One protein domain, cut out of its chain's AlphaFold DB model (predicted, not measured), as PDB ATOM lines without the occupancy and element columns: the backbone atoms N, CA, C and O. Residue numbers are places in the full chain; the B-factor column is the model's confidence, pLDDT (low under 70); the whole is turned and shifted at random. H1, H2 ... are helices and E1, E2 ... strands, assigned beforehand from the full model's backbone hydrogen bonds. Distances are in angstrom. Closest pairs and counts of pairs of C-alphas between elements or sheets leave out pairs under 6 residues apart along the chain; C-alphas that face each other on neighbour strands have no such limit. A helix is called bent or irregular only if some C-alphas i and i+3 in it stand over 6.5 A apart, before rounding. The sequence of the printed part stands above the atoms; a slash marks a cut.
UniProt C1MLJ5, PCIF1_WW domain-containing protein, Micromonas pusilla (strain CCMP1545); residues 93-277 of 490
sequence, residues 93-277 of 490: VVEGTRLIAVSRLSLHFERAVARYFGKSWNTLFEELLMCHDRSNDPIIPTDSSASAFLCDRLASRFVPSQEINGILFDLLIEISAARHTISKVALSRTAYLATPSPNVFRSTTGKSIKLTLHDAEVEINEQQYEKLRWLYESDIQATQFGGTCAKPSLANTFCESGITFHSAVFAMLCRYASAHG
ATOM      1  N   VAL A  93      19.592 -18.533 -37.413       93.88
ATOM      2  CA  VAL A  93      20.558 -18.071 -36.400       93.88
ATOM      3  C   VAL A  93      20.338 -18.806 -35.080       93.88
ATOM      4  O   VAL A  93      21.305 -19.167 -34.405       93.88
ATOM      5  N   VAL A  94      19.077 -19.051 -34.713       94.69
ATOM      6  CA  VAL A  94      18.727 -19.794 -33.493       94.69
ATOM      7  C   VAL A  94      19.199 -21.241 -33.599       94.69
ATOM      8  O   VAL A  94      19.836 -21.736 -32.672       94.69
ATOM      9  N   GLU A  95      18.971 -21.901 -34.736       95.44
ATOM     10  CA  GLU A  95      19.444 -23.275 -34.947       95.44
ATOM     11  C   GLU A  95      20.973 -23.366 -35.059       95.44
ATOM     12  O   GLU A  95      21.569 -24.286 -34.502       95.44
ATOM     13  N   GLY A  96      21.643 -22.382 -35.669       95.88
ATOM     14  CA  GLY A  96      23.107 -22.307 -35.630       95.88
ATOM     15  C   GLY A  96      23.644 -22.139 -34.200       95.88
ATOM     16  O   GLY A  96      24.573 -22.830 -33.786       95.88
ATOM     17  N   THR A  97      23.005 -21.280 -33.399       97.00
ATOM     18  CA  THR A  97      23.339 -21.102 -31.972       97.00
ATOM     19  C   THR A  97      23.133 -22.398 -31.188       97.00
ATOM     20  O   THR A  97      23.978 -22.757 -30.368       97.00
ATOM     21  N   ARG A  98      22.040 -23.124 -31.457       97.12
ATOM     22  CA  ARG A  98      21.761 -24.436 -30.863       97.12
ATOM     23  C   ARG A  98      22.866 -25.431 -31.175       97.12
ATOM     24  O   ARG A  98      23.384 -26.052 -30.250       97.12
ATOM     25  N   LEU A  99      23.273 -25.519 -32.437       96.25
ATOM     26  CA  LEU A  99      24.341 -26.413 -32.867       96.25
ATOM     27  C   LEU A  99      25.659 -26.127 -32.134       96.25
ATOM     28  O   LEU A  99      26.305 -27.053 -31.641       96.25
ATOM     29  N   ILE A 100      26.032 -24.854 -31.986       96.62
ATOM     30  CA  ILE A 100      27.230 -24.454 -31.231       96.62
ATOM     31  C   ILE A 100      27.091 -24.826 -29.750       96.62
ATOM     32  O   ILE A 100      28.022 -25.378 -29.160       96.62
ATOM     33  N   ALA A 101      25.940 -24.535 -29.139       97.12
ATOM     34  CA  ALA A 101      25.692 -24.810 -27.728       97.12
ATOM     35  C   ALA A 101      25.749 -26.317 -27.424       97.12
ATOM     36  O   ALA A 101      26.432 -26.721 -26.484       97.12
ATOM     37  N   VAL A 102      25.122 -27.149 -28.260       96.62
ATOM     38  CA  VAL A 102      25.169 -28.614 -28.137       96.62
ATOM     39  C   VAL A 102      26.583 -29.148 -28.365       96.62
ATOM     40  O   VAL A 102      27.025 -30.020 -27.624       96.62
ATOM     41  N   SER A 103      27.334 -28.583 -29.314       94.69
ATOM     42  CA  SER A 103      28.731 -28.980 -29.563       94.69
ATOM     43  C   SER A 103      29.661 -28.663 -28.388       94.69
ATOM     44  O   SER A 103      30.627 -29.379 -28.143       94.69
ATOM     45  N   ARG A 104      29.393 -27.585 -27.642       95.81
ATOM     46  CA  ARG A 104      30.109 -27.299 -26.390       95.81
ATOM     47  C   ARG A 104      29.676 -28.265 -25.298       95.81
ATOM     48  O   ARG A 104      30.528 -28.867 -24.650       95.81
ATOM     49  N   LEU A 105      28.370 -28.455 -25.138       96.50
ATOM     50  CA  LEU A 105      27.823 -29.374 -24.149       96.50
ATOM     51  C   LEU A 105      28.368 -30.799 -24.331       96.50
ATOM     52  O   LEU A 105      28.731 -31.419 -23.338       96.50
ATOM     53  N   SER A 106      28.509 -31.293 -25.564       95.62
ATOM     54  CA  SER A 106      29.054 -32.631 -25.839       95.62
ATOM     55  C   SER A 106      30.499 -32.796 -25.360       95.62
ATOM     56  O   SER A 106      30.833 -33.818 -24.767       95.62
ATOM     57  N   LEU A 107      31.340 -31.767 -25.512       94.62
ATOM     58  CA  LEU A 107      32.715 -31.765 -25.002       94.62
ATOM     59  C   LEU A 107      32.766 -31.798 -23.467       94.62
ATOM     60  O   LEU A 107      33.593 -32.500 -22.879       94.62
ATOM     61  N   HIS A 108      31.902 -31.028 -22.801       95.88
ATOM     62  CA  HIS A 108      31.792 -31.056 -21.340       95.88
ATOM     63  C   HIS A 108      31.254 -32.406 -20.851       95.88
ATOM     64  O   HIS A 108      31.772 -32.968 -19.883       95.88
ATOM     65  N   PHE A 109      30.281 -32.961 -21.571       96.44
ATOM     66  CA  PHE A 109      29.716 -34.274 -21.311       96.44
ATOM     67  C   PHE A 109      30.767 -35.379 -21.404       96.44
ATOM     68  O   PHE A 109      30.938 -36.139 -20.450       96.44
ATOM     69  N   GLU A 110      31.530 -35.425 -22.500       95.38
ATOM     70  CA  GLU A 110      32.639 -36.365 -22.679       95.38
ATOM     71  C   GLU A 110      33.604 -36.303 -21.490       95.38
ATOM     72  O   GLU A 110      33.885 -37.324 -20.864       95.38
ATOM     73  N   ARG A 111      34.066 -35.104 -21.119       95.81
ATOM     74  CA  ARG A 111      35.000 -34.927 -19.995       95.81
ATOM     75  C   ARG A 111      34.448 -35.470 -18.679       95.81
ATOM     76  O   ARG A 111      35.206 -36.055 -17.905       95.81
ATOM     77  N   ALA A 112      33.153 -35.297 -18.432       96.38
ATOM     78  CA  ALA A 112      32.517 -35.727 -17.195       96.38
ATOM     79  C   ALA A 112      32.311 -37.252 -17.130       96.38
ATOM     80  O   ALA A 112      32.533 -37.864 -16.079       96.38
ATOM     81  N   VAL A 113      31.910 -37.881 -18.244       96.19
ATOM     82  CA  VAL A 113      31.410 -39.268 -18.226       96.19
ATOM     83  C   VAL A 113      32.303 -40.287 -18.939       96.19
ATOM     84  O   VAL A 113      32.176 -41.486 -18.675       96.19
ATOM     85  N   ALA A 114      33.236 -39.870 -19.805       94.62
ATOM     86  CA  ALA A 114      34.020 -40.796 -20.633       94.62
ATOM     87  C   ALA A 114      34.837 -41.802 -19.811       94.62
ATOM     88  O   ALA A 114      35.020 -42.941 -20.239       94.62
ATOM     89  N   ARG A 115      35.263 -41.440 -18.595       96.12
ATOM     90  CA  ARG A 115      35.958 -42.366 -17.684       96.12
ATOM     91  C   ARG A 115      35.115 -43.574 -17.249       96.12
ATOM     92  O   ARG A 115      35.691 -44.592 -16.881       96.12
ATOM     93  N   TYR A 116      33.784 -43.490 -17.326       96.12
ATOM     94  CA  TYR A 116      32.868 -44.583 -16.965       96.12
ATOM     95  C   TYR A 116      32.305 -45.324 -18.173       96.12
ATOM     96  O   TYR A 116      32.086 -46.533 -18.113       96.12
ATOM     97  N   PHE A 117      32.056 -44.604 -19.268       94.12
ATOM     98  CA  PHE A 117      31.399 -45.158 -20.456       94.12
ATOM     99  C   PHE A 117      32.369 -45.479 -21.595       94.12
ATOM    100  O   PHE A 117      31.984 -46.127 -22.569       94.12
ATOM    101  N   GLY A 118      33.638 -45.075 -21.481       92.06
ATOM    102  CA  GLY A 118      34.641 -45.275 -22.519       92.06
ATOM    103  C   GLY A 118      34.150 -44.725 -23.854       92.06
ATOM    104  O   GLY A 118      33.647 -43.612 -23.926       92.06
ATOM    105  N   LYS A 119      34.241 -45.534 -24.912       86.75
ATOM    106  CA  LYS A 119      33.820 -45.148 -26.269       86.75
ATOM    107  C   LYS A 119      32.306 -44.984 -26.448       86.75
ATOM    108  O   LYS A 119      31.907 -44.492 -27.489       86.75
ATOM    109  N   SER A 120      31.487 -45.409 -25.486       89.31
ATOM    110  CA  SER A 120      30.020 -45.344 -25.576       89.31
ATOM    111  C   SER A 120      29.436 -44.046 -25.011       89.31
ATOM    112  O   SER A 120      28.217 -43.921 -24.916       89.31
ATOM    113  N   TRP A 121      30.273 -43.086 -24.600       92.06
ATOM    114  CA  TRP A 121      29.798 -41.812 -24.056       92.06
ATOM    115  C   TRP A 121      28.960 -41.025 -25.074       92.06
ATOM    116  O   TRP A 121      28.021 -40.342 -24.683       92.06
ATOM    117  N   ASN A 122      29.272 -41.132 -26.368       89.00
ATOM    118  CA  ASN A 122      28.588 -40.404 -27.434       89.00
ATOM    119  C   ASN A 122      27.160 -40.928 -27.655       89.00
ATOM    120  O   ASN A 122      26.239 -40.127 -27.762       89.00
ATOM    121  N   THR A 123      26.956 -42.250 -27.626       87.56
ATOM    122  CA  THR A 123      25.615 -42.859 -27.628       87.56
ATOM    123  C   THR A 123      24.814 -42.410 -26.408       87.56
ATOM    124  O   THR A 123      23.661 -42.017 -26.536       87.56
ATOM    125  N   LEU A 124      25.446 -42.386 -25.227       91.38
ATOM    126  CA  LEU A 124      24.803 -41.896 -24.007       91.38
ATOM    127  C   LEU A 124      24.414 -40.411 -24.110       91.38
ATOM    128  O   LEU A 124      23.386 -40.006 -23.572       91.38
ATOM    129  N   PHE A 125      25.233 -39.595 -24.776       93.56
ATOM    130  CA  PHE A 125      24.929 -38.184 -24.995       93.56
ATOM    131  C   PHE A 125      23.728 -38.000 -25.927       93.56
ATOM    132  O   PHE A 125      22.853 -37.191 -25.642       93.56
ATOM    133  N   GLU A 126      23.647 -38.783 -26.999       89.00
ATOM    134  CA  GLU A 126      22.487 -38.792 -27.893       89.00
ATOM    135  C   GLU A 126      21.205 -39.210 -27.149       89.00
ATOM    136  O   GLU A 126      20.183 -38.533 -27.244       89.00
ATOM    137  N   GLU A 127      21.277 -40.256 -26.315       89.69
ATOM    138  CA  GLU A 127      20.176 -40.664 -25.430       89.69
ATOM    139  C   GLU A 127      19.742 -39.544 -24.466       89.69
ATOM    140  O   GLU A 127      18.544 -39.328 -24.272       89.69
ATOM    141  N   LEU A 128      20.694 -38.798 -23.891       93.38
ATOM    142  CA  LEU A 128      20.389 -37.644 -23.041       93.38
ATOM    143  C   LEU A 128      19.588 -36.586 -23.810       93.38
ATOM    144  O   LEU A 128      18.616 -36.052 -23.275       93.38
ATOM    145  N   LEU A 129      19.989 -36.274 -25.047       92.56
ATOM    146  CA  LEU A 129      19.276 -35.300 -25.874       92.56
ATOM    147  C   LEU A 129      17.851 -35.777 -26.183       92.56
ATOM    148  O   LEU A 129      16.921 -34.984 -26.105       92.56
ATOM    149  N   MET A 130      17.633 -37.077 -26.403       87.88
ATOM    150  CA  MET A 130      16.290 -37.638 -26.624       87.88
ATOM    151  C   MET A 130      15.346 -37.528 -25.411       87.88
ATOM    152  O   MET A 130      14.133 -37.646 -25.572       87.88
ATOM    153  N   CYS A 131      15.857 -37.249 -24.207       88.88
ATOM    154  CA  CYS A 131      15.045 -37.080 -22.993       88.88
ATOM    155  C   CYS A 131      14.331 -35.715 -22.896       88.88
ATOM    156  O   CYS A 131      13.759 -35.384 -21.852       88.88
ATOM    157  N   HIS A 132      14.392 -34.880 -23.938       87.94
ATOM    158  CA  HIS A 132      13.698 -33.596 -23.965       87.94
ATOM    159  C   HIS A 132      12.169 -33.772 -24.039       87.94
ATOM    160  O   HIS A 132      11.644 -34.638 -24.736       87.94
ATOM    161  N   ASP A 133      11.418 -32.874 -23.409       85.69
ATOM    162  CA  ASP A 133       9.950 -32.815 -23.518       85.69
ATOM    163  C   ASP A 133       9.472 -31.766 -24.539       85.69
ATOM    164  O   ASP A 133       8.273 -31.555 -24.714       85.69
ATOM    165  N   ARG A 134      10.417 -31.103 -25.225       84.69
ATOM    166  CA  ARG A 134      10.186 -30.023 -26.200       84.69
ATOM    167  C   ARG A 134       9.513 -28.774 -25.612       84.69
ATOM    168  O   ARG A 134       9.089 -27.912 -26.381       84.69
ATOM    169  N   SER A 135       9.402 -28.664 -24.285       83.25
ATOM    170  CA  SER A 135       8.741 -27.534 -23.618       83.25
ATOM    171  C   SER A 135       9.606 -26.272 -23.644       83.25
ATOM    172  O   SER A 135       9.140 -25.206 -24.040       83.25
ATOM    173  N   ASN A 136      10.881 -26.413 -23.274       85.06
ATOM    174  CA  ASN A 136      11.853 -25.320 -23.234       85.06
ATOM    175  C   ASN A 136      12.685 -25.236 -24.513       85.06
ATOM    176  O   ASN A 136      13.019 -24.146 -24.973       85.06
ATOM    177  N   ASP A 137      13.053 -26.394 -25.056       93.38
ATOM    178  CA  ASP A 137      13.969 -26.517 -26.177       93.38
ATOM    179  C   ASP A 137      13.664 -27.794 -26.974       93.38
ATOM    180  O   ASP A 137      13.355 -28.819 -26.363       93.38
ATOM    181  N   PRO A 138      13.733 -27.771 -28.318       92.50
ATOM    182  CA  PRO A 138      13.443 -28.945 -29.135       92.50
ATOM    183  C   PRO A 138      14.518 -30.037 -29.074       92.50
ATOM    184  O   PRO A 138      14.260 -31.104 -29.618       92.50
ATOM    185  N   ILE A 139      15.697 -29.776 -28.490       94.44
ATOM    186  CA  ILE A 139      16.817 -30.730 -28.405       94.44
ATOM    187  C   ILE A 139      17.350 -30.867 -26.975       94.44
ATOM    188  O   ILE A 139      17.699 -31.961 -26.548       94.44
ATOM    189  N   ILE A 140      17.455 -29.768 -26.228       96.00
ATOM    190  CA  ILE A 140      18.103 -29.797 -24.912       96.00
ATOM    191  C   ILE A 140      17.080 -30.160 -23.821       96.00
ATOM    192  O   ILE A 140      16.086 -29.446 -23.662       96.00
ATOM    193  N   PRO A 141      17.309 -31.222 -23.023       95.81
ATOM    194  CA  PRO A 141      16.373 -31.637 -21.982       95.81
ATOM    195  C   PRO A 141      16.242 -30.601 -20.861       95.81
ATOM    196  O   PRO A 141      17.089 -29.722 -20.679       95.81
ATOM    197  N   THR A 142      15.173 -30.721 -20.074       95.75
ATOM    198  CA  THR A 142      15.007 -29.985 -18.813       95.75
ATOM    199  C   THR A 142      15.965 -30.518 -17.746       95.75
ATOM    200  O   THR A 142      16.477 -31.633 -17.857       95.75
ATOM    201  N   ASP A 143      16.193 -29.745 -16.682       95.75
ATOM    202  CA  ASP A 143      17.092 -30.169 -15.598       95.75
ATOM    203  C   ASP A 143      16.570 -31.413 -14.873       95.75
ATOM    204  O   ASP A 143      17.353 -32.283 -14.498       95.75
ATOM    205  N   SER A 144      15.249 -31.539 -14.722       95.50
ATOM    206  CA  SER A 144      14.624 -32.719 -14.123       95.50
ATOM    207  C   SER A 144      14.814 -33.962 -14.988       95.50
ATOM    208  O   SER A 144      15.246 -34.989 -14.466       95.50
ATOM    209  N   SER A 145      14.553 -33.874 -16.298       94.75
ATOM    210  CA  SER A 145      14.739 -35.003 -17.221       94.75
ATOM    211  C   SER A 145      16.208 -35.407 -17.333       94.75
ATOM    212  O   SER A 145      16.530 -36.590 -17.233       94.75
ATOM    213  N   ALA A 146      17.112 -34.431 -17.467       96.25
ATOM    214  CA  ALA A 146      18.549 -34.680 -17.523       96.25
ATOM    215  C   ALA A 146      19.066 -35.322 -16.230       96.25
ATOM    216  O   ALA A 146      19.805 -36.303 -16.280       96.25
ATOM    217  N   SER A 147      18.649 -34.807 -15.070       97.06
ATOM    218  CA  SER A 147      19.049 -35.350 -13.772       97.06
ATOM    219  C   SER A 147      18.563 -36.785 -13.581       97.06
ATOM    220  O   SER A 147      19.355 -37.650 -13.208       97.06
ATOM    221  N   ALA A 148      17.296 -37.070 -13.908       96.31
ATOM    222  CA  ALA A 148      16.740 -38.418 -13.818       96.31
ATOM    223  C   ALA A 148      17.507 -39.410 -14.709       96.31
ATOM    224  O   ALA A 148      17.922 -40.469 -14.236       96.31
ATOM    225  N   PHE A 149      17.757 -39.036 -15.968       95.75
ATOM    226  CA  PHE A 149      18.515 -39.851 -16.915       95.75
ATOM    227  C   PHE A 149      19.953 -40.112 -16.443       95.75
ATOM    228  O   PHE A 149      20.411 -41.255 -16.417       95.75
ATOM    229  N   LEU A 150      20.674 -39.064 -16.032       96.94
ATOM    230  CA  LEU A 150      22.075 -39.183 -15.623       96.94
ATOM    231  C   LEU A 150      22.232 -39.971 -14.324       96.94
ATOM    232  O   LEU A 150      23.142 -40.795 -14.235       96.94
ATOM    233  N   CYS A 151      21.339 -39.768 -13.348       97.00
ATOM    234  CA  CYS A 151      21.294 -40.572 -12.128       97.00
ATOM    235  C   CYS A 151      21.188 -42.063 -12.458       97.00
ATOM    236  O   CYS A 151      22.009 -42.849 -11.990       97.00
ATOM    237  N   ASP A 152      20.203 -42.436 -13.280       95.88
ATOM    238  CA  ASP A 152      19.955 -43.825 -13.673       95.88
ATOM    239  C   ASP A 152      21.173 -44.434 -14.383       95.88
ATOM    240  O   ASP A 152      21.719 -45.463 -13.973       95.88
ATOM    241  N   ARG A 153      21.675 -43.745 -15.410       95.75
ATOM    242  CA  ARG A 153      22.765 -44.251 -16.249       95.75
ATOM    243  C   ARG A 153      24.084 -44.355 -15.495       95.75
ATOM    244  O   ARG A 153      24.777 -45.364 -15.642       95.75
ATOM    245  N   LEU A 154      24.436 -43.378 -14.660       96.69
ATOM    246  CA  LEU A 154      25.652 -43.437 -13.842       96.69
ATOM    247  C   LEU A 154      25.538 -44.497 -12.737       96.69
ATOM    248  O   LEU A 154      26.488 -45.251 -12.514       96.69
ATOM    249  N   ALA A 155      24.374 -44.628 -12.094       96.38
ATOM    250  CA  ALA A 155      24.143 -45.673 -11.099       96.38
ATOM    251  C   ALA A 155      24.257 -47.079 -11.714       96.38
ATOM    252  O   ALA A 155      24.866 -47.961 -11.107       96.38
ATOM    253  N   SER A 156      23.785 -47.273 -12.952       95.25
ATOM    254  CA  SER A 156      23.934 -48.539 -13.692       95.25
ATOM    255  C   SER A 156      25.397 -48.945 -13.939       95.25
ATOM    256  O   SER A 156      25.698 -50.113 -14.188       95.25
ATOM    257  N   ARG A 157      26.329 -47.986 -13.841       95.62
ATOM    258  CA  ARG A 157      27.782 -48.190 -13.929       95.62
ATOM    259  C   ARG A 157      28.473 -48.236 -12.566       95.62
ATOM    260  O   ARG A 157      29.699 -48.193 -12.518       95.62
ATOM    261  N   PHE A 158      27.708 -48.361 -11.483       96.06
ATOM    262  CA  PHE A 158      28.205 -48.423 -10.107       96.06
ATOM    263  C   PHE A 158      29.032 -47.191  -9.697       96.06
ATOM    264  O   PHE A 158      29.938 -47.295  -8.870       96.06
ATOM    265  N   VAL A 159      28.732 -46.018 -10.268       96.50
ATOM    266  CA  VAL A 159      29.380 -44.758  -9.874       96.50
ATOM    267  C   VAL A 159      28.915 -44.367  -8.461       96.50
ATOM    268  O   VAL A 159      27.710 -44.384  -8.197       96.50
ATOM    269  N   PRO A 160      29.821 -44.011  -7.529       97.25
ATOM    270  CA  PRO A 160      29.439 -43.621  -6.171       97.25
ATOM    271  C   PRO A 160      28.537 -42.382  -6.144       97.25
ATOM    272  O   PRO A 160      28.787 -41.413  -6.859       97.25
ATOM    273  N   SER A 161      27.540 -42.349  -5.255       96.25
ATOM    274  CA  SER A 161      26.545 -41.261  -5.201       96.25
ATOM    275  C   SER A 161      27.152 -39.863  -5.026       96.25
ATOM    276  O   SER A 161      26.660 -38.906  -5.615       96.25
ATOM    277  N   GLN A 162      28.240 -39.730  -4.258       95.69
ATOM    278  CA  GLN A 162      28.942 -38.449  -4.100       95.69
ATOM    279  C   GLN A 162      29.515 -37.942  -5.429       95.69
ATOM    280  O   GLN A 162      29.495 -36.745  -5.704       95.69
ATOM    281  N   GLU A 163      30.008 -38.855  -6.258       96.88
ATOM    282  CA  GLU A 163      30.597 -38.539  -7.550       96.88
ATOM    283  C   GLU A 163      29.525 -38.279  -8.613       96.88
ATOM    284  O   GLU A 163      29.668 -37.347  -9.402       96.88
ATOM    285  N   ILE A 164      28.407 -39.016  -8.562       97.69
ATOM    286  CA  ILE A 164      27.203 -38.716  -9.351       97.69
ATOM    287  C   ILE A 164      26.742 -37.281  -9.088       97.69
ATOM    288  O   ILE A 164      26.522 -36.537 -10.036       97.69
ATOM    289  N   ASN A 165      26.652 -36.862  -7.821       97.06
ATOM    290  CA  ASN A 165      26.225 -35.505  -7.474       97.06
ATOM    291  C   ASN A 165      27.157 -34.427  -8.048       97.06
ATOM    292  O   ASN A 165      26.672 -33.398  -8.510       97.06
ATOM    293  N   GLY A 166      28.475 -34.668  -8.051       97.56
ATOM    294  CA  GLY A 166      29.443 -33.764  -8.679       97.56
ATOM    295  C   GLY A 166      29.242 -33.661 -10.193       97.56
ATOM    296  O   GLY A 166      29.103 -32.565 -10.723       97.56
ATOM    297  N   ILE A 167      29.126 -34.807 -10.873       97.75
ATOM    298  CA  ILE A 167      28.890 -34.867 -12.325       97.75
ATOM    299  C   ILE A 167      27.569 -34.187 -12.704       97.75
ATOM    300  O   ILE A 167      27.518 -33.431 -13.671       97.75
ATOM    301  N   LEU A 168      26.501 -34.444 -11.945       97.69
ATOM    302  CA  LEU A 168      25.199 -33.814 -12.152       97.69
ATOM    303  C   LEU A 168      25.287 -32.300 -12.014       97.69
ATOM    304  O   LEU A 168      24.771 -31.591 -12.869       97.69
ATOM    305  N   PHE A 169      25.933 -31.807 -10.956       97.25
ATOM    306  CA  PHE A 169      26.075 -30.375 -10.730       97.25
ATOM    307  C   PHE A 169      26.769 -29.691 -11.914       97.25
ATOM    308  O   PHE A 169      26.229 -28.731 -12.464       97.25
ATOM    309  N   ASP A 170      27.902 -30.237 -12.360       97.00
ATOM    310  CA  ASP A 170      28.671 -29.677 -13.473       97.00
ATOM    311  C   ASP A 170      27.877 -29.705 -14.789       97.00
ATOM    312  O   ASP A 170      27.796 -28.701 -15.499       97.00
ATOM    313  N   LEU A 171      27.238 -30.834 -15.117       98.06
ATOM    314  CA  LEU A 171      26.503 -30.972 -16.376       98.06
ATOM    315  C   LEU A 171      25.200 -30.172 -16.404       98.06
ATOM    316  O   LEU A 171      24.851 -29.635 -17.453       98.06
ATOM    317  N   LEU A 172      24.483 -30.051 -15.284       98.06
ATOM    318  CA  LEU A 172      23.252 -29.256 -15.228       98.06
ATOM    319  C   LEU A 172      23.528 -27.761 -15.429       98.06
ATOM    320  O   LEU A 172      22.720 -27.076 -16.058       98.06
ATOM    321  N   ILE A 173      24.682 -27.258 -14.972       97.94
ATOM    322  CA  ILE A 173      25.122 -25.887 -15.269       97.94
ATOM    323  C   ILE A 173      25.286 -25.698 -16.779       97.94
ATOM    324  O   ILE A 173      24.731 -24.750 -17.334       97.94
ATOM    325  N   GLU A 174      25.991 -26.609 -17.452       97.88
ATOM    326  CA  GLU A 174      26.236 -26.521 -18.898       97.88
ATOM    327  C   GLU A 174      24.948 -26.675 -19.718       97.88
ATOM    328  O   GLU A 174      24.703 -25.917 -20.658       97.88
ATOM    329  N   ILE A 175      24.075 -27.605 -19.328       97.56
ATOM    330  CA  ILE A 175      22.755 -27.802 -19.940       97.56
ATOM    331  C   ILE A 175      21.914 -26.518 -19.817       97.56
ATOM    332  O   ILE A 175      21.324 -26.052 -20.796       97.56
ATOM    333  N   SER A 176      21.884 -25.910 -18.628       96.88
ATOM    334  CA  SER A 176      21.146 -24.669 -18.387       96.88
ATOM    335  C   SER A 176      21.739 -23.483 -19.152       96.88
ATOM    336  O   SER A 176      20.999 -22.717 -19.776       96.88
ATOM    337  N   ALA A 177      23.069 -23.371 -19.196       97.31
ATOM    338  CA  ALA A 177      23.773 -22.350 -19.964       97.31
ATOM    339  C   ALA A 177      23.496 -22.467 -21.472       97.31
ATOM    340  O   ALA A 177      23.282 -21.450 -22.143       97.31
ATOM    341  N   ALA A 178      23.443 -23.692 -22.003       97.44
ATOM    342  CA  ALA A 178      23.111 -23.954 -23.396       97.44
ATOM    343  C   ALA A 178      21.686 -23.480 -23.730       97.44
ATOM    344  O   ALA A 178      21.518 -22.670 -24.647       97.44
ATOM    345  N   ARG A 179      20.678 -23.874 -22.934       96.25
ATOM    346  CA  ARG A 179      19.294 -23.386 -23.105       96.25
ATOM    347  C   ARG A 179      19.211 -21.868 -23.000       96.25
ATOM    348  O   ARG A 179      18.637 -21.229 -23.874       96.25
ATOM    349  N   HIS A 180      19.825 -21.275 -21.974       96.25
ATOM    350  CA  HIS A 180      19.800 -19.826 -21.771       96.25
ATOM    351  C   HIS A 180      20.386 -19.067 -22.968       96.25
ATOM    352  O   HIS A 180      19.809 -18.075 -23.417       96.25
ATOM    353  N   THR A 181      21.502 -19.550 -23.516       96.31
ATOM    354  CA  THR A 181      22.144 -18.959 -24.698       96.31
ATOM    355  C   THR A 181      21.203 -18.979 -25.901       96.31
ATOM    356  O   THR A 181      21.017 -17.951 -26.553       96.31
ATOM    357  N   ILE A 182      20.557 -20.118 -26.158       95.88
ATOM    358  CA  ILE A 182      19.612 -20.283 -27.268       95.88
ATOM    359  C   ILE A 182      18.386 -19.386 -27.075       95.88
ATOM    360  O   ILE A 182      18.036 -18.630 -27.980       95.88
ATOM    361  N   SER A 183      17.760 -19.413 -25.893       94.12
ATOM    362  CA  SER A 183      16.579 -18.596 -25.595       94.12
ATOM    363  C   SER A 183      16.880 -17.102 -25.704       94.12
ATOM    364  O   SER A 183      16.072 -16.351 -26.247       94.12
ATOM    365  N   LYS A 184      18.056 -16.655 -25.247       94.12
ATOM    366  CA  LYS A 184      18.491 -15.258 -25.376       94.12
ATOM    367  C   LYS A 184      18.594 -14.833 -26.841       94.12
ATOM    368  O   LYS A 184      18.124 -13.750 -27.191       94.12
ATOM    369  N   VAL A 185      19.178 -15.675 -27.699       93.19
ATOM    370  CA  VAL A 185      19.244 -15.403 -29.142       93.19
ATOM    371  C   VAL A 185      17.843 -15.403 -29.749       93.19
ATOM    372  O   VAL A 185      17.499 -14.438 -30.426       93.19
ATOM    373  N   ALA A 186      17.004 -16.395 -29.446       90.75
ATOM    374  CA  ALA A 186      15.631 -16.464 -29.946       90.75
ATOM    375  C   ALA A 186      14.815 -15.206 -29.602       90.75
ATOM    376  O   ALA A 186      14.226 -14.597 -30.492       90.75
ATOM    377  N   LEU A 187      14.868 -14.744 -28.346       89.69
ATOM    378  CA  LEU A 187      14.202 -13.511 -27.908       89.69
ATOM    379  C   LEU A 187      14.717 -12.273 -28.649       89.69
ATOM    380  O   LEU A 187      13.932 -11.391 -28.992       89.69
ATOM    381  N   SER A 188      16.025 -12.204 -28.914       87.81
ATOM    382  CA  SER A 188      16.595 -11.095 -29.683       87.81
ATOM    383  C   SER A 188      16.139 -11.113 -31.143       87.81
ATOM    384  O   SER A 188      15.853 -10.058 -31.696       87.81
ATOM    385  N   ARG A 189      16.011 -12.297 -31.759       85.94
ATOM    386  CA  ARG A 189      15.623 -12.458 -33.169       85.94
ATOM    387  C   ARG A 189      14.171 -12.059 -33.422       85.94
ATOM    388  O   ARG A 189      13.910 -11.448 -34.451       85.94
ATOM    389  N   THR A 190      13.268 -12.265 -32.462       70.75
ATOM    390  CA  THR A 190      11.871 -11.791 -32.544       70.75
ATOM    391  C   THR A 190      11.762 -10.268 -32.727       70.75
ATOM    392  O   THR A 190      10.756  -9.782 -33.236       70.75
ATOM    393  N   ALA A 191      12.793  -9.502 -32.348       61.31
ATOM    394  CA  ALA A 191      12.823  -8.045 -32.480       61.31
ATOM    395  C   ALA A 191      13.411  -7.530 -33.814       61.31
ATOM    396  O   ALA A 191      13.317  -6.333 -34.082       61.31
ATOM    397  N   TYR A 192      14.015  -8.387 -34.652       59.84
ATOM    398  CA  TYR A 192      14.690  -7.985 -35.895       59.84
ATOM    399  C   TYR A 192      14.008  -8.558 -37.143       59.84
ATOM    400  O   TYR A 192      13.815  -9.761 -37.262       59.84
ATOM    401  N   LEU A 193      13.729  -7.695 -38.125       58.47
ATOM    402  CA  LEU A 193      13.038  -8.072 -39.368       58.47
ATOM    403  C   LEU A 193      13.944  -8.734 -40.424       58.47
ATOM    404  O   LEU A 193      13.438  -9.361 -41.348       58.47
ATOM    405  N   ALA A 194      15.272  -8.610 -40.318       65.88
ATOM    406  CA  ALA A 194      16.201  -9.190 -41.291       65.88
ATOM    407  C   ALA A 194      16.725 -10.560 -40.829       65.88
ATOM    408  O   ALA A 194      17.343 -10.692 -39.765       65.88
ATOM    409  N   THR A 195      16.514 -11.588 -41.649       68.94
ATOM    410  CA  THR A 195      17.092 -12.927 -41.487       68.94
ATOM    411  C   THR A 195      18.414 -13.012 -42.250       68.94
ATOM    412  O   THR A 195      18.417 -12.980 -43.484       68.94
ATOM    413  N   PRO A 196      19.572 -13.086 -41.563       82.00
ATOM    414  CA  PRO A 196      20.824 -13.312 -42.262       82.00
ATOM    415  C   PRO A 196      20.755 -14.672 -42.959       82.00
ATOM    416  O   PRO A 196      20.276 -15.661 -42.400       82.00
ATOM    417  N   SER A 197      21.193 -14.697 -44.213       85.88
ATOM    418  CA  SER A 197      21.235 -15.919 -45.010       85.88
ATOM    419  C   SER A 197      22.583 -16.616 -44.820       85.88
ATOM    420  O   SER A 197      23.610 -15.935 -44.740       85.88
ATOM    421  N   PRO A 198      22.611 -17.954 -44.746       92.12
ATOM    422  CA  PRO A 198      23.857 -18.701 -44.657       92.12
ATOM    423  C   PRO A 198      24.679 -18.542 -45.943       92.12
ATOM    424  O   PRO A 198      24.138 -18.516 -47.051       92.12
ATOM    425  N   ASN A 199      26.001 -18.484 -45.792       93.81
ATOM    426  CA  ASN A 199      26.926 -18.589 -46.916       93.81
ATOM    427  C   ASN A 199      26.965 -20.039 -47.400       93.81
ATOM    428  O   ASN A 199      26.995 -20.958 -46.582       93.81
ATOM    429  N   VAL A 200      27.002 -20.237 -48.718       93.69
ATOM    430  CA  VAL A 200      26.998 -21.564 -49.345       93.69
ATOM    431  C   VAL A 200      28.279 -21.751 -50.146       93.69
ATOM    432  O   VAL A 200      28.569 -20.981 -51.060       93.69
ATOM    433  N   PHE A 201      29.026 -22.801 -49.822       92.44
ATOM    434  CA  PHE A 201      30.281 -23.157 -50.470       92.44
ATOM    435  C   PHE A 201      30.170 -24.558 -51.054       92.44
ATOM    436  O   PHE A 201      29.936 -25.529 -50.337       92.44
ATOM    437  N   ARG A 202      30.366 -24.681 -52.364       90.88
ATOM    438  CA  ARG A 202      30.485 -25.987 -53.020       90.88
ATOM    439  C   ARG A 202      31.935 -26.449 -52.927       90.88
ATOM    440  O   ARG A 202      32.850 -25.673 -53.201       90.88
ATOM    441  N   SER A 203      32.143 -27.698 -52.522       86.44
ATOM    442  CA  SER A 203      33.476 -28.308 -52.498       86.44
ATOM    443  C   SER A 203      34.111 -28.294 -53.892       86.44
ATOM    444  O   SER A 203      33.422 -28.370 -54.909       86.44
ATOM    445  N   THR A 204      35.443 -28.264 -53.957       80.12
ATOM    446  CA  THR A 204      36.194 -28.284 -55.229       80.12
ATOM    447  C   THR A 204      35.937 -29.542 -56.059       80.12
ATOM    448  O   THR A 204      36.069 -29.515 -57.278       80.12
ATOM    449  N   THR A 205      35.551 -30.644 -55.407       77.56
ATOM    450  CA  THR A 205      35.174 -31.901 -56.070       77.56
ATOM    451  C   THR A 205      33.717 -31.931 -56.535       77.56
ATOM    452  O   THR A 205      33.340 -32.856 -57.251       77.56
ATOM    453  N   GLY A 206      32.893 -30.965 -56.109       74.69
ATOM    454  CA  GLY A 206      31.456 -30.912 -56.382       74.69
ATOM    455  C   GLY A 206      30.631 -31.998 -55.682       74.69
ATOM    456  O   GLY A 206      29.482 -32.209 -56.050       74.69
ATOM    457  N   LYS A 207      31.202 -32.728 -54.714       82.00
ATOM    458  CA  LYS A 207      30.521 -33.848 -54.034       82.00
ATOM    459  C   LYS A 207      29.740 -33.423 -52.795       82.00
ATOM    460  O   LYS A 207      28.785 -34.099 -52.415       82.00
ATOM    461  N   SER A 208      30.148 -32.323 -52.177       86.38
ATOM    462  CA  SER A 208      29.520 -31.773 -50.982       86.38
ATOM    463  C   SER A 208      29.337 -30.262 -51.047       86.38
ATOM    464  O   SER A 208      30.050 -29.550 -51.768       86.38
ATOM    465  N   ILE A 209      28.364 -29.800 -50.269       89.19
ATOM    466  CA  ILE A 209      27.979 -28.412 -50.082       89.19
ATOM    467  C   ILE A 209      28.060 -28.101 -48.593       89.19
ATOM    468  O   ILE A 209      27.428 -28.757 -47.767       89.19
ATOM    469  N   LYS A 210      28.818 -27.063 -48.264       92.44
ATOM    470  CA  LYS A 210      28.983 -26.535 -46.917       92.44
ATOM    471  C   LYS A 210      28.170 -25.258 -46.769       92.44
ATOM    472  O   LYS A 210      28.278 -24.352 -47.598       92.44
ATOM    473  N   LEU A 211      27.370 -25.180 -45.712       93.94
ATOM    474  CA  LEU A 211      26.615 -23.992 -45.341       93.94
ATOM    475  C   LEU A 211      27.147 -23.461 -44.010       93.94
ATOM    476  O   LEU A 211      27.310 -24.218 -43.054       93.94
ATOM    477  N   THR A 212      27.405 -22.158 -43.939       95.00
ATOM    478  CA  THR A 212      27.907 -21.510 -42.718       95.00
ATOM    479  C   THR A 212      27.095 -20.273 -42.385       95.00
ATOM    480  O   THR A 212      26.852 -19.441 -43.265       95.00
ATOM    481  N   LEU A 213      26.758 -20.098 -41.114       94.19
ATOM    482  CA  LEU A 213      26.140 -18.883 -40.601       94.19
ATOM    483  C   LEU A 213      26.734 -18.576 -39.229       94.19
ATOM    484  O   LEU A 213      26.578 -19.359 -38.294       94.19
ATOM    485  N   HIS A 214      27.416 -17.435 -39.118       91.12
ATOM    486  CA  HIS A 214      28.273 -17.132 -37.968       91.12
ATOM    487  C   HIS A 214      29.300 -18.260 -37.741       91.12
ATOM    488  O   HIS A 214      29.957 -18.669 -38.696       91.12
ATOM    489  N   ASP A 215      29.420 -18.762 -36.510       92.06
ATOM    490  CA  ASP A 215      30.353 -19.838 -36.150       92.06
ATOM    491  C   ASP A 215      29.776 -21.246 -36.394       92.06
ATOM    492  O   ASP A 215      30.454 -22.244 -36.155       92.06
ATOM    493  N   ALA A 216      28.517 -21.347 -36.835       94.56
ATOM    494  CA  ALA A 216      27.862 -22.622 -37.081       94.56
ATOM    495  C   ALA A 216      28.090 -23.080 -38.524       94.56
ATOM    496  O   ALA A 216      27.916 -22.320 -39.482       94.56
ATOM    497  N   GLU A 217      28.446 -24.353 -38.663       92.94
ATOM    498  CA  GLU A 217      28.799 -24.980 -39.928       92.94
ATOM    499  C   GLU A 217      28.131 -26.347 -40.049       92.94
ATOM    500  O   GLU A 217      28.183 -27.165 -39.130       92.94
ATOM    501  N   VAL A 218      27.544 -26.591 -41.220       92.06
ATOM    502  CA  VAL A 218      26.968 -27.877 -41.611       92.06
ATOM    503  C   VAL A 218      27.379 -28.219 -43.038       92.06
ATOM    504  O   VAL A 218      27.564 -27.336 -43.879       92.06
ATOM    505  N   GLU A 219      27.504 -29.509 -43.320       89.94
ATOM    506  CA  GLU A 219      27.861 -30.027 -44.638       89.94
ATOM    507  C   GLU A 219      26.879 -31.121 -45.051       89.94
ATOM    508  O   GLU A 219      26.416 -31.908 -44.226       89.94
ATOM    509  N   ILE A 220      26.547 -31.148 -46.337       87.81
ATOM    510  CA  ILE A 220      25.628 -32.105 -46.947       87.81
ATOM    511  C   ILE A 220      26.182 -32.536 -48.305       87.81
ATOM    512  O   ILE A 220      26.863 -31.762 -48.979       87.81
ATOM    513  N   ASN A 221      25.907 -33.768 -48.733       86.44
ATOM    514  CA  ASN A 221      26.281 -34.178 -50.085       86.44
ATOM    515  C   ASN A 221      25.376 -33.524 -51.149       86.44
ATOM    516  O   ASN A 221      24.232 -33.150 -50.885       86.44
ATOM    517  N   GLU A 222      25.899 -33.396 -52.368       85.19
ATOM    518  CA  GLU A 222      25.212 -32.722 -53.480       85.19
ATOM    519  C   GLU A 222      23.851 -33.365 -53.806       85.19
ATOM    520  O   GLU A 222      22.864 -32.666 -54.018       85.19
ATOM    521  N   GLN A 223      23.763 -34.700 -53.792       84.69
ATOM    522  CA  GLN A 223      22.530 -35.419 -54.138       84.69
ATOM    523  C   GLN A 223      21.405 -35.158 -53.130       84.69
ATOM    524  O   GLN A 223      20.261 -34.927 -53.516       84.69
ATOM    525  N   GLN A 224      21.724 -35.176 -51.837       87.00
ATOM    526  CA  GLN A 224      20.778 -34.859 -50.774       87.00
ATOM    527  C   GLN A 224      20.375 -33.387 -50.823       87.00
ATOM    528  O   GLN A 224      19.203 -33.080 -50.638       87.00
ATOM    529  N   TYR A 225      21.303 -32.479 -51.117       87.81
ATOM    530  CA  TYR A 225      20.969 -31.067 -51.266       87.81
ATOM    531  C   TYR A 225      19.985 -30.820 -52.419       87.81
ATOM    532  O   TYR A 225      19.002 -30.100 -52.239       87.81
ATOM    533  N   GLU A 226      20.187 -31.457 -53.576       87.69
ATOM    534  CA  GLU A 226      19.245 -31.364 -54.699       87.69
ATOM    535  C   GLU A 226      17.901 -32.050 -54.385       87.69
ATOM    536  O   GLU A 226      16.844 -31.524 -54.739       87.69
ATOM    537  N   LYS A 227      17.901 -33.159 -53.628       88.81
ATOM    538  CA  LYS A 227      16.664 -33.745 -53.079       88.81
ATOM    539  C   LYS A 227      15.913 -32.738 -52.201       88.81
ATOM    540  O   LYS A 227      14.707 -32.574 -52.369       88.81
ATOM    541  N   LEU A 228      16.600 -32.054 -51.284       90.81
ATOM    542  CA  LEU A 228      15.987 -31.038 -50.422       90.81
ATOM    543  C   LEU A 228      15.444 -29.861 -51.233       90.81
ATOM    544  O   LEU A 228      14.362 -29.372 -50.921       90.81
ATOM    545  N   ARG A 229      16.153 -29.431 -52.286       89.25
ATOM    546  CA  ARG A 229      15.655 -28.407 -53.215       89.25
ATOM    547  C   ARG A 229      14.343 -28.844 -53.848       89.25
ATOM    548  O   ARG A 229      13.370 -28.101 -53.799       89.25
ATOM    549  N   TRP A 230      14.297 -30.065 -54.371       88.56
ATOM    550  CA  TRP A 230      13.087 -30.602 -54.979       88.56
ATOM    551  C   TRP A 230      11.932 -30.709 -53.980       88.56
ATOM    552  O   TRP A 230      10.811 -30.327 -54.315       88.56
ATOM    553  N   LEU A 231      12.180 -31.181 -52.753       87.94
ATOM    554  CA  LEU A 231      11.163 -31.231 -51.694       87.94
ATOM    555  C   LEU A 231      10.617 -29.833 -51.370       87.94
ATOM    556  O   LEU A 231       9.401 -29.650 -51.328       87.94
ATOM    557  N   TYR A 232      11.509 -28.854 -51.221       86.50
ATOM    558  CA  TYR A 232      11.173 -27.464 -50.919       86.50
ATOM    559  C   TYR A 232      10.349 -26.803 -52.036       86.50
ATOM    560  O   TYR A 232       9.265 -26.277 -51.795       86.50
ATOM    561  N   GLU A 233      10.814 -26.878 -53.286       84.44
ATOM    562  CA  GLU A 233      10.117 -26.298 -54.446       84.44
ATOM    563  C   GLU A 233       8.742 -26.923 -54.660       84.44
ATOM    564  O   GLU A 233       7.791 -26.270 -55.094       84.44
ATOM    565  N   SER A 234       8.623 -28.203 -54.350       76.25
ATOM    566  CA  SER A 234       7.411 -28.935 -54.641       76.25
ATOM    567  C   SER A 234       6.302 -28.742 -53.621       76.25
ATOM    568  O   SER A 234       5.130 -28.814 -53.996       76.25
ATOM    569  N   ASP A 235       6.646 -28.483 -52.359       67.88
ATOM    570  CA  ASP A 235       5.656 -28.048 -51.374       67.88
ATOM    571  C   ASP A 235       5.123 -26.647 -51.734       67.88
ATOM    572  O   ASP A 235       3.914 -26.421 -51.683       67.88
ATOM    573  N   ILE A 236       5.983 -25.761 -52.266       63.53
ATOM    574  CA  ILE A 236       5.593 -24.439 -52.799       63.53
ATOM    575  C   ILE A 236       4.689 -24.553 -54.042       63.53
ATOM    576  O   ILE A 236       3.750 -23.770 -54.219       63.53
ATOM    577  N   GLN A 237       4.931 -25.516 -54.933       53.72
ATOM    578  CA  GLN A 237       4.098 -25.699 -56.130       53.72
ATOM    579  C   GLN A 237       2.728 -26.315 -55.815       53.72
ATOM    580  O   GLN A 237       1.727 -25.900 -56.406       53.72
ATOM    581  N   ALA A 238       2.650 -27.253 -54.863       55.31
ATOM    582  CA  ALA A 238       1.386 -27.861 -54.434       55.31
ATOM    583  C   ALA A 238       0.368 -26.817 -53.931       55.31
ATOM    584  O   ALA A 238      -0.840 -27.004 -54.058       55.31
ATOM    585  N   THR A 239       0.853 -25.688 -53.416       48.25
ATOM    586  CA  THR A 239       0.039 -24.564 -52.941       48.25
ATOM    587  C   THR A 239      -0.414 -23.569 -54.014       48.25
ATOM    588  O   THR A 239      -1.385 -22.856 -53.778       48.25
ATOM    589  N   GLN A 240       0.234 -23.499 -55.185       42.06
ATOM    590  CA  GLN A 240      -0.086 -22.491 -56.214       42.06
ATOM    591  C   GLN A 240      -1.197 -22.921 -57.188       42.06
ATOM    592  O   GLN A 240      -1.871 -22.069 -57.760       42.06
ATOM    593  N   PHE A 241      -1.431 -24.226 -57.367       42.44
ATOM    594  CA  PHE A 241      -2.318 -24.750 -58.421       42.44
ATOM    595  C   PHE A 241      -3.749 -25.118 -57.988       42.44
ATOM    596  O   PHE A 241      -4.456 -25.789 -58.735       42.44
ATOM    597  N   GLY A 242      -4.226 -24.654 -56.826       41.12
ATOM    598  CA  GLY A 242      -5.667 -24.599 -56.522       41.12
ATOM    599  C   GLY A 242      -6.439 -25.927 -56.600       41.12
ATOM    600  O   GLY A 242      -7.650 -25.923 -56.822       41.12
ATOM    601  N   GLY A 243      -5.774 -27.072 -56.425       37.91
ATOM    602  CA  GLY A 243      -6.462 -28.347 -56.256       37.91
ATOM    603  C   GLY A 243      -7.266 -28.321 -54.957       37.91
ATOM    604  O   GLY A 243      -6.763 -27.891 -53.926       37.91
ATOM    605  N   THR A 244      -8.503 -28.812 -54.977       37.03
ATOM    606  CA  THR A 244      -9.457 -28.855 -53.846       37.03
ATOM    607  C   THR A 244      -8.995 -29.666 -52.621       37.03
ATOM    608  O   THR A 244      -9.766 -29.882 -51.689       37.03
ATOM    609  N   CYS A 245      -7.729 -30.086 -52.587       40.47
ATOM    610  CA  CYS A 245      -7.014 -30.589 -51.419       40.47
ATOM    611  C   CYS A 245      -6.375 -29.382 -50.712       40.47
ATOM    612  O   CYS A 245      -5.165 -29.171 -50.771       40.47
ATOM    613  N   ALA A 246      -7.212 -28.519 -50.138       35.84
ATOM    614  CA  ALA A 246      -6.775 -27.285 -49.505       35.84
ATOM    615  C   ALA A 246      -5.990 -27.587 -48.215       35.84
ATOM    616  O   ALA A 246      -6.561 -27.607 -47.126       35.84
ATOM    617  N   LYS A 247      -4.667 -27.773 -48.324       43.22
ATOM    618  CA  LYS A 247      -3.767 -27.396 -47.226       43.22
ATOM    619  C   LYS A 247      -4.014 -25.896 -46.971       43.22
ATOM    620  O   LYS A 247      -3.923 -25.122 -47.931       43.22
ATOM    621  N   PRO A 248      -4.319 -25.441 -45.740       39.56
ATOM    622  CA  PRO A 248      -4.217 -24.021 -45.421       39.56
ATOM    623  C   PRO A 248      -2.796 -23.566 -45.778       39.56
ATOM    624  O   PRO A 248      -1.834 -24.297 -45.546       39.56
ATOM    625  N   SER A 249      -2.665 -22.408 -46.420       42.31
ATOM    626  CA  SER A 249      -1.471 -21.997 -47.165       42.31
ATOM    627  C   SER A 249      -0.209 -21.839 -46.300       42.31
ATOM    628  O   SER A 249       0.153 -20.732 -45.889       42.31
ATOM    629  N   LEU A 250       0.517 -22.938 -46.093       47.38
ATOM    630  CA  LEU A 250       1.887 -22.929 -45.576       47.38
ATOM    631  C   LEU A 250       2.806 -22.130 -46.514       47.38
ATOM    632  O   LEU A 250       3.585 -21.318 -46.037       47.38
ATOM    633  N   ALA A 251       2.639 -22.228 -47.838       41.75
ATOM    634  CA  ALA A 251       3.474 -21.484 -48.785       41.75
ATOM    635  C   ALA A 251       3.224 -19.973 -48.839       41.75
ATOM    636  O   ALA A 251       4.183 -19.236 -49.036       41.75
ATOM    637  N   ASN A 252       1.994 -19.483 -48.619       39.94
ATOM    638  CA  ASN A 252       1.803 -18.036 -48.436       39.94
ATOM    639  C   ASN A 252       2.506 -17.582 -47.152       39.94
ATOM    640  O   ASN A 252       3.196 -16.576 -47.174       39.94
ATOM    641  N   THR A 253       2.455 -18.388 -46.086       47.00
ATOM    642  CA  THR A 253       3.171 -18.101 -44.832       47.00
ATOM    643  C   THR A 253       4.699 -18.162 -45.001       47.00
ATOM    644  O   THR A 253       5.415 -17.364 -44.405       47.00
ATOM    645  N   PHE A 254       5.236 -19.064 -45.832       49.09
ATOM    646  CA  PHE A 254       6.678 -19.164 -46.108       49.09
ATOM    647  C   PHE A 254       7.193 -18.060 -47.042       49.09
ATOM    648  O   PHE A 254       8.246 -17.482 -46.774       49.09
ATOM    649  N   CYS A 255       6.429 -17.702 -48.080       42.97
ATOM    650  CA  CYS A 255       6.724 -16.548 -48.930       42.97
ATOM    651  C   CYS A 255       6.599 -15.218 -48.163       42.97
ATOM    652  O   CYS A 255       7.426 -14.332 -48.361       42.97
ATOM    653  N   GLU A 256       5.622 -15.084 -47.259       44.84
ATOM    654  CA  GLU A 256       5.447 -13.897 -46.405       44.84
ATOM    655  C   GLU A 256       6.471 -13.828 -45.258       44.84
ATOM    656  O   GLU A 256       6.842 -12.732 -44.843       44.84
ATOM    657  N   SER A 257       6.979 -14.966 -44.765       51.91
ATOM    658  CA  SER A 257       8.010 -15.009 -43.708       51.91
ATOM    659  C   SER A 257       9.446 -14.827 -44.213       51.91
ATOM    660  O   SER A 257      10.362 -14.709 -43.399       51.91
ATOM    661  N   GLY A 258       9.673 -14.788 -45.531       58.78
ATOM    662  CA  GLY A 258      10.996 -14.530 -46.115       58.78
ATOM    663  C   GLY A 258      12.035 -15.633 -45.861       58.78
ATOM    664  O   GLY A 258      13.237 -15.372 -45.948       58.78
ATOM    665  N   ILE A 259      11.610 -16.862 -45.536       70.44
ATOM    666  CA  ILE A 259      12.534 -17.989 -45.340       70.44
ATOM    667  C   ILE A 259      13.074 -18.436 -46.697       70.44
ATOM    668  O   ILE A 259      12.353 -19.010 -47.512       70.44
ATOM    669  N   THR A 260      14.368 -18.227 -46.925       86.12
ATOM    670  CA  THR A 260      15.039 -18.735 -48.127       86.12
ATOM    671  C   THR A 260      15.257 -20.247 -48.042       86.12
ATOM    672  O   THR A 260      15.437 -20.796 -46.951       86.12
ATOM    673  N   PHE A 261      15.336 -20.916 -49.196       89.62
ATOM    674  CA  PHE A 261      15.733 -22.324 -49.289       89.62
ATOM    675  C   PHE A 261      17.005 -22.624 -48.477       89.62
ATOM    676  O   PHE A 261      17.045 -23.582 -47.708       89.62
ATOM    677  N   HIS A 262      18.034 -21.775 -48.578       92.31
ATOM    678  CA  HIS A 262      19.283 -21.983 -47.845       92.31
ATOM    679  C   HIS A 262      19.112 -21.844 -46.332       92.31
ATOM    680  O   HIS A 262      19.693 -22.633 -45.592       92.31
ATOM    681  N   SER A 263      18.307 -20.886 -45.864       92.00
ATOM    682  CA  SER A 263      18.007 -20.736 -44.436       92.00
ATOM    683  C   SER A 263      17.241 -21.944 -43.891       92.00
ATOM    684  O   SER A 263      17.574 -22.418 -42.808       92.00
ATOM    685  N   ALA A 264      16.278 -22.481 -44.649       91.50
ATOM    686  CA  ALA A 264      15.540 -23.689 -44.276       91.50
ATOM    687  C   ALA A 264      16.457 -24.922 -44.214       91.50
ATOM    688  O   ALA A 264      16.444 -25.655 -43.224       91.50
ATOM    689  N   VAL A 265      17.305 -25.120 -45.232       93.12
ATOM    690  CA  VAL A 265      18.275 -26.228 -45.269       93.12
ATOM    691  C   VAL A 265      19.261 -26.116 -44.113       93.12
ATOM    692  O   VAL A 265      19.501 -27.100 -43.421       93.12
ATOM    693  N   PHE A 266      19.807 -24.923 -43.867       94.38
ATOM    694  CA  PHE A 266      20.741 -24.694 -42.769       94.38
ATOM    695  C   PHE A 266      20.100 -24.971 -41.407       94.38
ATOM    696  O   PHE A 266      20.684 -25.685 -40.598       94.38
ATOM    697  N   ALA A 267      18.893 -24.452 -41.160       94.56
ATOM    698  CA  ALA A 267      18.174 -24.679 -39.909       94.56
ATOM    699  C   ALA A 267      17.892 -26.172 -39.673       94.56
ATOM    700  O   ALA A 267      18.173 -26.684 -38.591       94.56
ATOM    701  N   MET A 268      17.405 -26.879 -40.699       94.25
ATOM    702  CA  MET A 268      17.141 -28.317 -40.631       94.25
ATOM    703  C   MET A 268      18.431 -29.110 -40.373       94.25
ATOM    704  O   MET A 268      18.485 -29.901 -39.436       94.25
ATOM    705  N   LEU A 269      19.510 -28.850 -41.113       93.94
ATOM    706  CA  LEU A 269      20.787 -29.538 -40.893       93.94
ATOM    707  C   LEU A 269      21.362 -29.270 -39.499       93.94
ATOM    708  O   LEU A 269      21.823 -30.203 -38.846       93.94
ATOM    709  N   CYS A 270      21.296 -28.028 -39.011       94.69
ATOM    710  CA  CYS A 270      21.702 -27.688 -37.649       94.69
ATOM    711  C   CYS A 270      20.878 -28.445 -36.606       94.69
ATOM    712  O   CYS A 270      21.442 -28.923 -35.620       94.69
ATOM    713  N   ARG A 271      19.566 -28.600 -36.829       94.31
ATOM    714  CA  ARG A 271      18.678 -29.356 -35.944       94.31
ATOM    715  C   ARG A 271      19.080 -30.827 -35.858       94.31
ATOM    716  O   ARG A 271      19.290 -31.319 -34.751       94.31
ATOM    717  N   TYR A 272      19.235 -31.503 -36.996       91.94
ATOM    718  CA  TYR A 272      19.624 -32.917 -37.030       91.94
ATOM    719  C   TYR A 272      21.054 -33.135 -36.517       91.94
ATOM    720  O   TYR A 272      21.288 -34.047 -35.728       91.94
ATOM    721  N   ALA A 273      22.004 -32.260 -36.864       91.44
ATOM    722  CA  ALA A 273      23.361 -32.323 -36.320       91.44
ATOM    723  C   ALA A 273      23.378 -32.121 -34.794       91.44
ATOM    724  O   ALA A 273      24.116 -32.805 -34.092       91.44
ATOM    725  N   SER A 274      22.536 -31.225 -34.266       93.19
ATOM    726  CA  SER A 274      22.370 -31.043 -32.819       93.19
ATOM    727  C   SER A 274      21.788 -32.294 -32.164       93.19
ATOM    728  O   SER A 274      22.334 -32.751 -31.168       93.19
ATOM    729  N   ALA A 275      20.727 -32.875 -32.734       90.25
ATOM    730  CA  ALA A 275      20.125 -34.113 -32.233       90.25
ATOM    731  C   ALA A 275      21.141 -35.266 -32.167       90.25
ATOM    732  O   ALA A 275      21.099 -36.074 -31.248       90.25
ATOM    733  N   HIS A 276      22.092 -35.291 -33.102       86.81
ATOM    734  CA  HIS A 276      23.152 -36.294 -33.189       86.81
ATOM    735  C   HIS A 276      24.393 -35.973 -32.337       86.81
ATOM    736  O   HIS A 276      25.407 -36.651 -32.460       86.81
ATOM    737  N   GLY A 277      24.358 -34.957 -31.471       86.94
ATOM    738  CA  GLY A 277      25.453 -34.661 -30.537       86.94
ATOM    739  C   GLY A 277      26.384 -33.506 -30.935       86.94
ATOM    740  O   GLY A 277      27.350 -33.211 -30.225       86.94
TER     741      GLY A 277
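What this domain is: This is residues 93 to 277 of the 490 residues of the protein "PCIF1_WW domain-containing protein" of Micromonas pusilla (strain CCMP1545) (UniProt C1MLJ5). A small sheet of E1, E2 and E3 has H6 across one face; the long helices H1a and H3 run side by side toward one end, where H1b folds back with H2 between it and H3, while H4 leads from the sheet to H5 at the other end. The printed part has 185 residues, mostly helix, in the order H1 H2 H3 E1 E2 E3 H4 H5 H6. It is loose, with a radius of gyration of the C-alphas of 19.7 A, and spans 63 by 39 by 32 A.

Where its parts are: Find E1 at residues 199 to 202, E2 at 208 to 213 and E3 at 216 to 221. C-alpha 93 at (20.558, -18.071, -36.400) begins H1, residues 93 to 130, assigned as one helix by its hydrogen bonds but bent: C-alphas 116 and 119 are 9.4 A apart. Its arms H1a, residues 93 to 116, and H1b, 119 to 130, are irregular: C-alphas 112 and 115 are 7.5 A apart, 119 and 122 7.2 A. H2 is residues 143 to 155, H3 161 to 189, 41.6 A long, H4 222 to 240, H5 250 to 257; H6, 261 to 275, ends at (20.125, -34.113, -32.233).

How they stand to each other: The sheet is a meander, each strand antiparallel to the one before; see N 201 and O 210, and N 211 and O 218, each 2.8 A. H6 runs across the strands, 8.3 A over the sheet. H1a touches H6 with residues 93 to 103 alone, Leu 99 and Ser 274 having the closest C-alphas, 5.0 A. H1a touches H3, opposite ways at 7 degrees, a shallow tilt. H2 and H3 form a helical hairpin. H4 touches H5, about perpendicular at 78 degrees. Every O i to N i+4 pair is within hydrogen-bond range in H2, H3, H5 and H6; H1a has 17 of 20, H1b 7 of 8, H4 13 of 15.

The domain as a whole: The printed part has no cut. The link from H1b to H2 is long. Residues 191 to 195 and 235 to 258 are under 70 in pLDDT.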